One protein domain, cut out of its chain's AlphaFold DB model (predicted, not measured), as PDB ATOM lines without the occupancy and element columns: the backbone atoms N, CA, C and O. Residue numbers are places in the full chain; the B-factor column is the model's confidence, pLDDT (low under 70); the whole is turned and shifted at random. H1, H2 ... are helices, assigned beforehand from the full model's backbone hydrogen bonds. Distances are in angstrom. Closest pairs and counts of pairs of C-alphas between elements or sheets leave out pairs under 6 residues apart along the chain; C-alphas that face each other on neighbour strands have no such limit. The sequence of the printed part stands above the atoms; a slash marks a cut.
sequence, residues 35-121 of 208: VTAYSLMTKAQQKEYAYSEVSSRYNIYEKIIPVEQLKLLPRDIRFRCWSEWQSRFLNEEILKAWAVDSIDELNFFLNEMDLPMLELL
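Overview. This is residues 35 to 121 of the 208 residues of an uncharacterized protein of Paenibacillus terrae (UniProt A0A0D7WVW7). Seven mostly short helices make an elongated body: H5, the longest, runs through the middle with short H4 beside part of it, H1, H2 and H3 cluster at one end, and H6 and H7 make the other. After H7 the tail, residues 113 to 121, folds back along that helix toward the far end. The printed part has 87 residues, with seven named helices in the order H1 to H7 and no named strand; the class is all helix. The whole is compact, with a radius of gyration of the C-alphas of 12.7 A, and it spans 40 by 23 by 19 A.

Along the chain. H1 is residues 37 to 40, its C-alpha 37 at (219.766, 264.412, 198.468). H2 is residues 43 to 49, 9.9 A from first to last C-alpha, and H3 is residues 54 to 57. H4 is residues 67 to 71. H5, residues 75 to 88, is 20.2 A long and begins with C-alpha 75 at (213.702, 272.369, 193.081). H6, residues 91 to 98, is 10.7 A long. H7, residues 103 to 112, is 14.1 A long and ends with C-alpha 112 at (214.552, 272.844, 182.090).

Arrangement. H1 and H2 are close but not clearly touching, their closest C-alphas, those of Tyr 38 and Gln 46, 6.2 A apart. H1 and H3 touch, with the closest C-alphas those of Tyr 38 and Ser 55, 4.7 A apart. H1 also touches H5, with residues 77 to 81 of H5 alone; the closest C-alphas are those of Leu 40 and Ile 77, at 6.5 A. H4 and H5 are close but not clearly touching, the C-alphas of Leu 70 and Arg 78 coming closest at 6.4 A. H5 and H6 meet only through their link. H6 and H7 only just touch, with 3 pairs of C-alphas within 8 A, the closest those of Leu 95 and Leu 106 at 6.8 A; they run the same way at a steep tilt of 58 degrees. Among the pairs that are apart are H5 and H7. In H2, H4, H6 and H7 every O i to N i+4 pair is within hydrogen-bond range, in H5 9 of 10 are, and H1 and H3 are too short for such a pair.

Size, cuts and confidence. The two C-alphas farthest apart, those of Lys 47 and Leu 121, are 40.6 A apart. The printed part has no cut. The link from H3 to H4, 9 residues, is short, and the other links between helices are tight. The mean pLDDT of the printed part is 78.5, and residues 50 to 56 and 119 to 121 are under 70.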
ATOM      1  N   VAL A  35     226.560 262.203 202.420       78.56
ATOM      2  CA  VAL A  35     225.601 263.301 202.262       78.56
ATOM      3  C   VAL A  35     224.801 263.020 201.003       78.56
ATOM      4  O   VAL A  35     225.339 263.021 199.905       78.56
ATOM      5  N   THR A  36     223.518 262.720 201.153       84.19
ATOM      6  CA  THR A  36     222.627 262.409 200.028       84.19
ATOM      7  C   THR A  36     221.605 263.518 199.816       84.19
ATOM      8  O   THR A  36     221.402 264.355 200.699       84.19
ATOM      9  N   ALA A  37     220.887 263.497 198.692       78.44
ATOM     10  CA  ALA A  37     219.766 264.412 198.468       78.44
ATOM     11  C   ALA A  37     218.735 264.368 199.618       78.44
ATOM     12  O   ALA A  37     218.267 265.411 200.064       78.44
ATOM     13  N   TYR A  38     218.459 263.183 200.178       80.88
ATOM     14  CA  TYR A  38     217.611 263.010 201.366       80.88
ATOM     15  C   TYR A  38     218.125 263.802 202.574       80.88
ATOM     16  O   TYR A  38     217.343 264.398 203.308       80.88
ATOM     17  N   SER A  39     219.444 263.842 202.789       80.81
ATOM     18  CA  SER A  39     220.032 264.586 203.912       80.81
ATOM     19  C   SER A  39     219.915 266.109 203.769       80.81
ATOM     20  O   SER A  39     219.951 266.810 204.775       80.81
ATOM     21  N   LEU A  40     219.722 266.608 202.543       79.25
ATOM     22  CA  LEU A  40     219.492 268.027 202.260       79.25
ATOM     23  C   LEU A  40     218.018 268.440 202.401       79.25
ATOM     24  O   LEU A  40     217.727 269.634 202.477       79.25
ATOM     25  N   MET A  41     217.099 267.472 202.424       81.12
ATOM     26  CA  MET A  41     215.656 267.696 202.493       81.12
ATOM     27  C   MET A  41     215.178 268.082 203.895       81.12
ATOM     28  O   MET A  41     215.691 267.627 204.917       81.12
ATOM     29  N   THR A  42     214.104 268.867 203.942       82.19
ATOM     30  CA  THR A  42     213.326 269.099 205.164       82.19
ATOM     31  C   THR A  42     212.609 267.822 205.616       82.19
ATOM     32  O   THR A  42     212.364 266.916 204.824       82.19
ATOM     33  N   LYS A  43     212.180 267.748 206.885       80.88
ATOM     34  CA  LYS A  43     211.435 266.581 207.410       80.88
ATOM     35  C   LYS A  43     210.139 266.281 206.641       80.88
ATOM     36  O   LYS A  43     209.741 265.123 206.560       80.88
ATOM     37  N   ALA A  44     209.478 267.308 206.101       79.06
ATOM     38  CA  ALA A  44     208.259 267.150 205.311       79.06
ATOM     39  C   ALA A  44     208.561 266.506 203.948       79.06
ATOM     40  O   ALA A  44     207.976 265.477 203.623       79.06
ATOM     41  N   GLN A  45     209.553 267.038 203.225       80.25
ATOM     42  CA  GLN A  45     210.040 266.467 201.964       80.25
ATOM     43  C   GLN A  45     210.589 265.052 202.176       80.25
ATOM     44  O   GLN A  45     210.265 264.142 201.432       80.25
ATOM     45  N   GLN A  46     211.352 264.811 203.242       81.44
ATOM     46  CA  GLN A  46     211.835 263.468 203.564       81.44
ATOM     47  C   GLN A  46     210.695 262.462 203.716       81.44
ATOM     48  O   GLN A  46     210.848 261.327 203.291       81.44
ATOM     49  N   LYS A  47     209.550 262.854 204.286       80.62
ATOM     50  CA  LYS A  47     208.384 261.971 204.419       80.62
ATOM     51  C   LYS A  47     207.721 261.680 203.069       80.62
ATOM     52  O   LYS A  47     207.272 260.561 202.849       80.62
ATOM     53  N   GLU A  48     207.668 262.672 202.191       78.19
ATOM     54  CA  GLU A  48     207.113 262.559 200.838       78.19
ATOM     55  C   GLU A  48     208.010 261.717 199.916       78.19
ATOM     56  O   GLU A  48     207.533 260.852 199.187       78.19
ATOM     57  N   TYR A  49     209.325 261.897 200.030       73.00
ATOM     58  CA  TYR A  49     210.336 261.261 199.188       73.00
ATOM     59  C   TYR A  49     211.032 260.063 199.855       73.00
ATOM     60  O   TYR A  49     211.958 259.500 199.270       73.00
ATOM     61  N   ALA A  50     210.579 259.622 201.037       66.38
ATOM     62  CA  ALA A  50     211.148 258.494 201.792       66.38
ATOM     63  C   ALA A  50     211.211 257.191 200.986       66.38
ATOM     64  O   ALA A  50     212.073 256.350 201.231       66.38
ATOM     65  N   TYR A  51     210.291 257.026 200.033       62.47
ATOM     66  CA  TYR A  51     210.186 255.845 199.181       62.47
ATOM     67  C   TYR A  51     210.872 256.014 197.818       62.47
ATOM     68  O   TYR A  51     210.903 255.071 197.032       62.47
ATOM     69  N   SER A  52     211.438 257.191 197.524       65.88
ATOM     70  CA  SER A  52     212.200 257.419 196.296       65.88
ATOM     71  C   SER A  52     213.625 256.900 196.466       65.88
ATOM     72  O   SER A  52     214.408 257.432 197.262       65.88
ATOM     73  N   GLU A  53     213.983 255.882 195.678       65.19
ATOM     74  CA  GLU A  53     215.314 255.264 195.678       65.19
ATOM     75  C   GLU A  53     216.446 256.259 195.361       65.19
ATOM     76  O   GLU A  53     217.595 256.050 195.750       65.19
ATOM     77  N   VAL A  54     216.121 257.362 194.685       63.81
ATOM     78  CA  VAL A  54     217.068 258.413 194.294       63.81
ATOM     79  C   VAL A  54     217.630 259.151 195.508       63.81
ATOM     80  O   VAL A  54     218.813 259.489 195.557       63.81
ATOM     81  N   SER A  55     216.794 259.379 196.522       60.22
ATOM     82  CA  SER A  55     217.103 260.290 197.627       60.22
ATOM     83  C   SER A  55     218.250 259.792 198.526       60.22
ATOM     84  O   SER A  55     218.975 260.598 199.119       60.22
ATOM     85  N   SER A  56     218.472 258.477 198.605       64.88
ATOM     86  CA  SER A  56     219.412 257.855 199.548       64.88
ATOM     87  C   SER A  56     220.615 257.157 198.909       64.88
ATOM     88  O   SER A  56     221.472 256.666 199.639       64.88
ATOM     89  N   ARG A  57     220.684 257.052 197.574       73.88
ATOM     90  CA  ARG A  57     221.702 256.231 196.888       73.88
ATOM     91  C   ARG A  57     222.998 256.964 196.565       73.88
ATOM     92  O   ARG A  57     224.060 256.344 196.579       73.88
ATOM     93  N   TYR A  58     222.923 258.260 196.286       77.06
ATOM     94  CA  TYR A  58     224.060 259.029 195.787       77.06
ATOM     95  C   TYR A  58     224.635 259.911 196.885       77.06
ATOM     96  O   TYR A  58     223.907 260.684 197.507       77.06
ATOM     97  N   ASN A  59     225.945 259.793 197.110       82.31
ATOM     98  CA  ASN A  59     226.690 260.757 197.904       82.31
ATOM     99  C   ASN A  59     226.996 261.970 197.021       82.31
ATOM    100  O   ASN A  59     227.798 261.855 196.098       82.31
ATOM    101  N   ILE A  60     226.366 263.111 197.292       81.81
ATOM    102  CA  ILE A  60     226.429 264.300 196.430       81.81
ATOM    103  C   ILE A  60     227.847 264.867 196.309       81.81
ATOM    104  O   ILE A  60     228.136 265.565 195.347       81.81
ATOM    105  N   TYR A  61     228.733 264.566 197.263       80.38
ATOM    106  CA  TYR A  61     230.124 265.025 197.241       80.38
ATOM    107  C   TYR A  61     231.064 264.119 196.450       80.38
ATOM    108  O   TYR A  61     232.193 264.513 196.187       80.38
ATOM    109  N   GLU A  62     230.628 262.908 196.108       76.19
ATOM    110  CA  GLU A  62     231.459 261.911 195.421       76.19
ATOM    111  C   GLU A  62     230.892 261.533 194.054       76.19
ATOM    112  O   GLU A  62     231.640 261.120 193.173       76.19
ATOM    113  N   LYS A  63     229.568 261.623 193.880       82.31
ATOM    114  CA  LYS A  63     228.873 261.200 192.667       82.31
ATOM    115  C   LYS A  63     227.780 262.183 192.282       82.31
ATOM    116  O   LYS A  63     226.933 262.550 193.098       82.31
ATOM    117  N   ILE A  64     227.765 262.510 190.997       84.88
ATOM    118  CA  ILE A  64     226.718 263.299 190.358       84.88
ATOM    119  C   ILE A  64     225.491 262.401 190.153       84.88
ATOM    120  O   ILE A  64     225.606 261.257 189.706       84.88
ATOM    121  N   ILE A  65     224.313 262.903 190.531       85.94
ATOM    122  CA  ILE A  65     223.048 262.185 190.327       85.94
ATOM    123  C   ILE A  65     222.693 262.279 188.835       85.94
ATOM    124  O   ILE A  65     222.753 263.382 188.288       85.94
ATOM    125  N   PRO A  66     222.301 261.172 188.176       87.44
ATOM    126  CA  PRO A  66     221.846 261.205 186.788       87.44
ATOM    127  C   PRO A  66     220.686 262.186 186.583       87.44
ATOM    128  O   PRO A  66     219.806 262.281 187.443       87.44
ATOM    129  N   VAL A  67     220.653 262.866 185.435       86.31
ATOM    130  CA  VAL A  67     219.700 263.956 185.150       86.31
ATOM    131  C   VAL A  67     218.238 263.550 185.380       86.31
ATOM    132  O   VAL A  67     217.517 264.224 186.115       86.31
ATOM    133  N   GLU A  68     217.825 262.383 184.881       83.75
ATOM    134  CA  GLU A  68     216.454 261.871 185.029       83.75
ATOM    135  C   GLU A  68     216.045 261.674 186.489       83.75
ATOM    136  O   GLU A  68     214.903 261.904 186.881       83.75
ATOM    137  N   GLN A  69     216.997 261.279 187.330       83.94
ATOM    138  CA  GLN A  69     216.753 261.085 188.751       83.94
ATOM    139  C   GLN A  69     216.756 262.417 189.504       83.94
ATOM    140  O   GLN A  69     215.961 262.609 190.424       83.94
ATOM    141  N   LEU A  70     217.613 263.356 189.102       85.69
ATOM    142  CA  LEU A  70     217.664 264.699 189.667       85.69
ATOM    143  C   LEU A  70     216.345 265.450 189.444       85.69
ATOM    144  O   LEU A  70     215.865 266.092 190.378       85.69
ATOM    145  N   LYS A  71     215.721 265.315 188.264       84.12
ATOM    146  CA  LYS A  71     214.416 265.919 187.929       84.12
ATOM    147  C   LYS A  71     213.305 265.548 188.919       84.12
ATOM    148  O   LYS A  71     212.438 266.375 189.197       84.12
ATOM    149  N   LEU A  72     213.364 264.349 189.506       84.25
ATOM    150  CA  LEU A  72     212.387 263.872 190.492       84.25
ATOM    151  C   LEU A  72     212.509 264.564 191.855       84.25
ATOM    152  O   LEU A  72     211.601 264.454 192.678       84.25
ATOM    153  N   LEU A  73     213.627 265.239 192.130       83.19
ATOM    154  CA  LEU A  73     213.860 265.905 193.406       83.19
ATOM    155  C   LEU A  73     213.220 267.305 193.436       83.19
ATOM    156  O   LEU A  73     213.108 267.956 192.392       83.19
ATOM    157  N   PRO A  74     212.854 267.810 194.630       82.44
ATOM    158  CA  PRO A  74     212.389 269.182 194.806       82.44
ATOM    159  C   PRO A  74     213.390 270.212 194.270       82.44
ATOM    160  O   PRO A  74     214.604 270.025 194.383       82.44
ATOM    161  N   ARG A  75     212.885 271.324 193.725       82.06
ATOM    162  CA  ARG A  75     213.702 272.369 193.081       82.06
ATOM    163  C   ARG A  75     214.818 272.905 193.983       82.06
ATOM    164  O   ARG A  75     215.951 273.053 193.536       82.06
ATOM    165  N   ASP A  76     214.516 273.163 195.250       78.56
ATOM    166  CA  ASP A  76     215.479 273.637 196.248       78.56
ATOM    167  C   ASP A  76     216.615 272.633 196.495       78.56
ATOM    168  O   ASP A  76     217.759 273.026 196.719       78.56
ATOM    169  N   ILE A  77     216.321 271.335 196.405       85.25
ATOM    170  CA  ILE A  77     217.314 270.269 196.546       85.25
ATOM    171  C   ILE A  77     218.149 270.131 195.281       85.25
ATOM    172  O   ILE A  77     219.369 270.019 195.389       85.25
ATOM    173  N   ARG A  78     217.531 270.215 194.094       85.69
ATOM    174  CA  ARG A  78     218.266 270.249 192.819       85.69
ATOM    175  C   ARG A  78     219.288 271.383 192.810       85.69
ATOM    176  O   ARG A  78     220.449 271.146 192.497       85.69
ATOM    177  N   PHE A  79     218.875 272.575 193.245       82.50
ATOM    178  CA  PHE A  79     219.746 273.745 193.344       82.50
ATOM    179  C   PHE A  79     220.936 273.515 194.279       82.50
ATOM    180  O   PHE A  79     222.073 273.807 193.919       82.50
ATOM    181  N   ARG A  80     220.698 272.952 195.468       80.44
ATOM    182  CA  ARG A  80     221.774 272.656 196.427       80.44
ATOM    183  C   ARG A  80     222.756 271.616 195.893       80.44
ATOM    184  O   ARG A  80     223.957 271.802 196.041       80.44
ATOM    185  N   CYS A  81     222.260 270.550 195.261       84.12
ATOM    186  CA  CYS A  81     223.115 269.555 194.612       84.12
ATOM    187  C   CYS A  81     223.968 270.196 193.509       84.12
ATOM    188  O   CYS A  81     225.179 270.007 193.487       84.12
ATOM    189  N   TRP A  82     223.343 271.000 192.645       86.50
ATOM    190  CA  TRP A  82     224.016 271.688 191.545       86.50
ATOM    191  C   TRP A  82     225.118 272.636 192.028       86.50
ATOM    192  O   TRP A  82     226.247 272.566 191.549       86.50
ATOM    193  N   SER A  83     224.819 273.459 193.034       79.62
ATOM    194  CA  SER A  83     225.788 274.387 193.623       79.62
ATOM    195  C   SER A  83     227.003 273.670 194.219       79.62
ATOM    196  O   SER A  83     228.127 274.143 194.064       79.62
ATOM    197  N   GLU A  84     226.807 272.519 194.870       81.81
ATOM    198  CA  GLU A  84     227.928 271.717 195.370       81.81
ATOM    199  C   GLU A  84     228.761 271.144 194.219       81.81
ATOM    200  O   GLU A  84     229.990 271.139 194.304       81.81
ATOM    201  N   TRP A  85     228.128 270.701 193.131       84.94
ATOM    202  CA  TRP A  85     228.843 270.107 192.005       84.94
ATOM    203  C   TRP A  85     229.682 271.103 191.223       84.94
ATOM    204  O   TRP A  85     230.837 270.793 190.948       84.94
ATOM    205  N   GLN A  86     229.168 272.309 190.969       81.31
ATOM    206  CA  GLN A  86     229.935 273.381 190.322       81.31
ATOM    207  C   GLN A  86     231.244 273.702 191.060       81.31
ATOM    208  O   GLN A  86     232.226 274.105 190.448       81.31
ATOM    209  N   SER A  87     231.273 273.517 192.383       76.06
ATOM    210  CA  SER A  87     232.462 273.789 193.198       76.06
ATOM    211  C   SER A  87     233.446 272.616 193.307       76.06
ATOM    212  O   SER A  87     234.559 272.803 193.801       76.06
ATOM    213  N   ARG A  88     233.040 271.401 192.913       77.25
ATOM    214  CA  ARG A  88     233.764 270.152 193.227       77.25
ATOM    215  C   ARG A  88     234.136 269.314 192.016       77.25
ATOM    216  O   ARG A  88     235.155 268.633 192.079       77.25
ATOM    217  N   PHE A  89     233.308 269.325 190.980       77.38
ATOM    218  CA  PHE A  89     233.499 268.539 189.769       77.38
ATOM    219  C   PHE A  89     233.865 269.458 188.612       77.38
ATOM    220  O   PHE A  89     233.425 270.607 188.553       77.38
ATOM    221  N   LEU A  90     234.662 268.941 187.684       79.69
ATOM    222  CA  LEU A  90     234.917 269.631 186.423       79.69
ATOM    223  C   LEU A  90     233.683 269.538 185.519       79.69
ATOM    224  O   LEU A  90     232.942 268.553 185.564       79.69
ATOM    225  N   ASN A  91     233.495 270.524 184.639       78.75
ATOM    226  CA  ASN A  91     232.384 270.517 183.682       78.75
ATOM    227  C   ASN A  91     232.376 269.238 182.826       78.75
ATOM    228  O   ASN A  91     231.318 268.663 182.608       78.75
ATOM    229  N   GLU A  92     233.544 268.731 182.426       77.94
ATOM    230  CA  GLU A  92     233.682 267.466 181.687       77.94
ATOM    231  C   GLU A  92     233.148 266.250 182.462       77.94
ATOM    232  O   GLU A  92     232.534 265.353 181.885       77.94
ATOM    233  N   GLU A  93     233.348 266.213 183.782       76.19
ATOM    234  CA  GLU A  93     232.837 265.131 184.631       76.19
ATOM    235  C   GLU A  93     231.313 265.193 184.742       76.19
ATOM    236  O   GLU A  93     230.652 264.153 184.743       76.19
ATOM    237  N   ILE A  94     230.756 266.408 184.789       82.44
ATOM    238  CA  ILE A  94     229.311 266.655 184.789       82.44
ATOM    239  C   ILE A  94     228.697 266.230 183.453       82.44
ATOM    240  O   ILE A  94     227.738 265.458 183.449       82.44
ATOM    241  N   LEU A  95     229.290 266.660 182.338       83.81
ATOM    242  CA  LEU A  95     228.886 266.273 180.985       83.81
ATOM    243  C   LEU A  95     228.866 264.750 180.835       83.81
ATOM    244  O   LEU A  95     227.850 264.162 180.467       83.81
ATOM    245  N   LYS A  96     229.946 264.082 181.255       84.00
ATOM    246  CA  LYS A  96     230.042 262.620 181.217       84.00
ATOM    247  C   LYS A  96     229.011 261.930 182.110       84.00
ATOM    248  O   LYS A  96     228.452 260.909 181.717       84.00
ATOM    249  N   ALA A  97     228.762 262.449 183.312       83.44
ATOM    250  CA  ALA A  97     227.789 261.865 184.235       83.44
ATOM    251  C   ALA A  97     226.347 261.972 183.718       83.44
ATOM    252  O   ALA A  97     225.516 261.124 184.049       83.44
ATOM    253  N   TRP A  98     226.050 263.007 182.932       86.12
ATOM    254  CA  TRP A  98     224.735 263.219 182.327       86.12
ATOM    255  C   TRP A  98     224.633 262.703 180.891       86.12
ATOM    256  O   TRP A  98     223.543 262.746 180.333       86.12
ATOM    257  N   ALA A  99     225.717 262.135 180.349       86.25
ATOM    258  CA  ALA A  99     225.814 261.658 178.969       86.25
ATOM    259  C   ALA A  99     225.456 262.752 177.948       86.25
ATOM    260  O   ALA A  99     224.676 262.527 177.030       86.25
ATOM    261  N   VAL A 100     226.015 263.939 178.177       83.62
ATOM    262  CA  VAL A 100     225.801 265.157 177.399       83.62
ATOM    263  C   VAL A 100     227.097 265.510 176.678       83.62
ATOM    264  O   VAL A 100     228.164 265.472 177.294       83.62
ATOM    265  N   ASP A 101     227.006 265.889 175.405       76.94
ATOM    266  CA  ASP A 101     228.189 266.093 174.556       76.94
ATOM    267  C   ASP A 101     228.672 267.554 174.527       76.94
ATOM    268  O   ASP A 101     229.791 267.837 174.095       76.94
ATOM    269  N   SER A 102     227.855 268.504 174.998       77.69
ATOM    270  CA  SER A 102     228.173 269.939 174.956       77.69
ATOM    271  C   SER A 102     227.682 270.721 176.177       77.69
ATOM    272  O   SER A 102     226.707 270.358 176.834       77.69
ATOM    273  N   ILE A 103     228.337 271.854 176.464       77.75
ATOM    274  CA  ILE A 103     227.893 272.787 177.515       77.75
ATOM    275  C   ILE A 103     226.508 273.365 177.184       77.75
ATOM    276  O   ILE A 103     225.718 273.604 178.093       77.75
ATOM    277  N   ASP A 104     226.179 273.534 175.904       75.94
ATOM    278  CA  ASP A 104     224.865 274.022 175.473       75.94
ATOM    279  C   ASP A 104     223.748 273.038 175.828       75.94
ATOM    280  O   ASP A 104     222.714 273.425 176.373       75.94
ATOM    281  N   GLU A 105     223.973 271.748 175.587       78.06
ATOM    282  CA  GLU A 105     223.033 270.692 175.961       78.06
ATOM    283  C   GLU A 105     222.950 270.528 177.492       78.06
ATOM    284  O   GLU A 105     221.874 270.303 178.046       78.06
ATOM    285  N   LEU A 106     224.048 270.763 178.216       81.81
ATOM    286  CA  LEU A 106     224.023 270.833 179.679       81.81
ATOM    287  C   LEU A 106     223.158 272.009 180.154       81.81
ATOM    288  O   LEU A 106     222.275 271.831 180.995       81.81
ATOM    289  N   ASN A 107     223.363 273.195 179.580       83.62
ATOM    290  CA  ASN A 107     222.586 274.395 179.875       83.62
ATOM    291  C   ASN A 107     221.102 274.228 179.513       83.62
ATOM    292  O   ASN A 107     220.250 274.754 180.231       83.62
ATOM    293  N   PHE A 108     220.768 273.437 178.489       80.50
ATOM    294  CA  PHE A 108     219.390 273.047 178.188       80.50
ATOM    295  C   PHE A 108     218.734 272.313 179.368       80.50
ATOM    296  O   PHE A 108     217.671 272.733 179.834       80.50
ATOM    297  N   PHE A 109     219.381 271.274 179.910       80.94
ATOM    298  CA  PHE A 109     218.850 270.534 181.062       80.94
ATOM    299  C   PHE A 109     218.798 271.382 182.335       80.94
ATOM    300  O   PHE A 109     217.857 271.265 183.124       80.94
ATOM    301  N   LEU A 110     219.792 272.247 182.548       82.38
ATOM    302  CA  LEU A 110     219.801 273.169 183.684       82.38
ATOM    303  C   LEU A 110     218.629 274.144 183.611       82.38
ATOM    304  O   LEU A 110     217.916 274.305 184.601       82.38
ATOM    305  N   ASN A 111     218.380 274.719 182.437       79.12
ATOM    306  CA  ASN A 111     217.258 275.616 182.210       79.12
ATOM    307  C   ASN A 111     215.909 274.896 182.394       79.12
ATOM    308  O   ASN A 111     215.035 275.411 183.082       79.12
ATOM    309  N   GLU A 112     215.758 273.668 181.880       81.38
ATOM    310  CA  GLU A 112     214.552 272.844 182.090       81.38
ATOM    311  C   GLU A 112     214.266 272.592 183.585       81.38
ATOM    312  O   GLU A 112     213.115 272.503 184.012       81.38
ATOM    313  N   MET A 113     215.315 272.485 184.404       76.31
ATOM    314  CA  MET A 113     215.210 272.238 185.844       76.31
ATOM    315  C   MET A 113     215.113 273.509 186.704       76.31
ATOM    316  O   MET A 113     215.026 273.375 187.936       76.31
ATOM    317  N   ASP A 114     215.097 274.697 186.086       77.00
ATOM    318  CA  ASP A 114     215.227 276.020 186.714       77.00
ATOM    319  C   ASP A 114     216.513 276.181 187.556       77.00
ATOM    320  O   ASP A 114     216.476 276.672 188.697       77.00
ATOM    321  N   LEU A 115     217.649 275.721 187.027       76.00
ATOM    322  CA  LEU A 115     218.971 275.789 187.656       76.00
ATOM    323  C   LEU A 115     219.876 276.839 186.986       76.00
ATOM    324  O   LEU A 115     219.730 277.098 185.793       76.00
ATOM    325  N   PRO A 116     220.833 277.436 187.729       75.50
ATOM    326  CA  PRO A 116     221.815 278.362 187.166       75.50
ATOM    327  C   PRO A 116     222.619 277.727 186.030       75.50
ATOM    328  O   PRO A 116     223.286 276.712 186.243       75.50
ATOM    329  N   MET A 117     222.577 278.347 184.853       78.75
ATOM    330  CA  MET A 117     223.376 277.948 183.695       78.75
ATOM    331  C   MET A 117     224.855 278.274 183.911       78.75
ATOM    332  O   MET A 117     225.204 279.177 184.674       78.75
ATOM    333  N   LEU A 118     225.723 277.534 183.229       72.56
ATOM    334  CA  LEU A 118     227.140 277.854 183.151       72.56
ATOM    335  C   LEU A 118     227.334 278.975 182.130       72.56
ATOM    336  O   LEU A 118     226.886 278.856 180.986       72.56
ATOM    337  N   GLU A 119     228.005 280.049 182.544       61.50
ATOM    338  CA  GLU A 119     228.506 281.055 181.612       61.50
ATOM    339  C   GLU A 119     229.569 280.390 180.730       61.50
ATOM    340  O   GLU A 119     230.519 279.784 181.233       61.50
ATOM    341  N   LEU A 120     229.381 280.458 179.411       53.25
ATOM    342  CA  LEU A 120     230.415 280.085 178.456       53.25
ATOM    343  C   LEU A 120     231.560 281.079 178.650       53.25
ATOM    344  O   LEU A 120     231.491 282.207 178.170       53.25
ATOM    345  N   LEU A 121     232.584 280.687 179.408       43.53
ATOM    346  CA  LEU A 121     233.819 281.454 179.451       43.53
ATOM    347  C   LEU A 121     234.380 281.446 178.029       43.53
ATOM    348  O   LEU A 121     234.694 280.382 177.491       43.53
TER     349      LEU A 121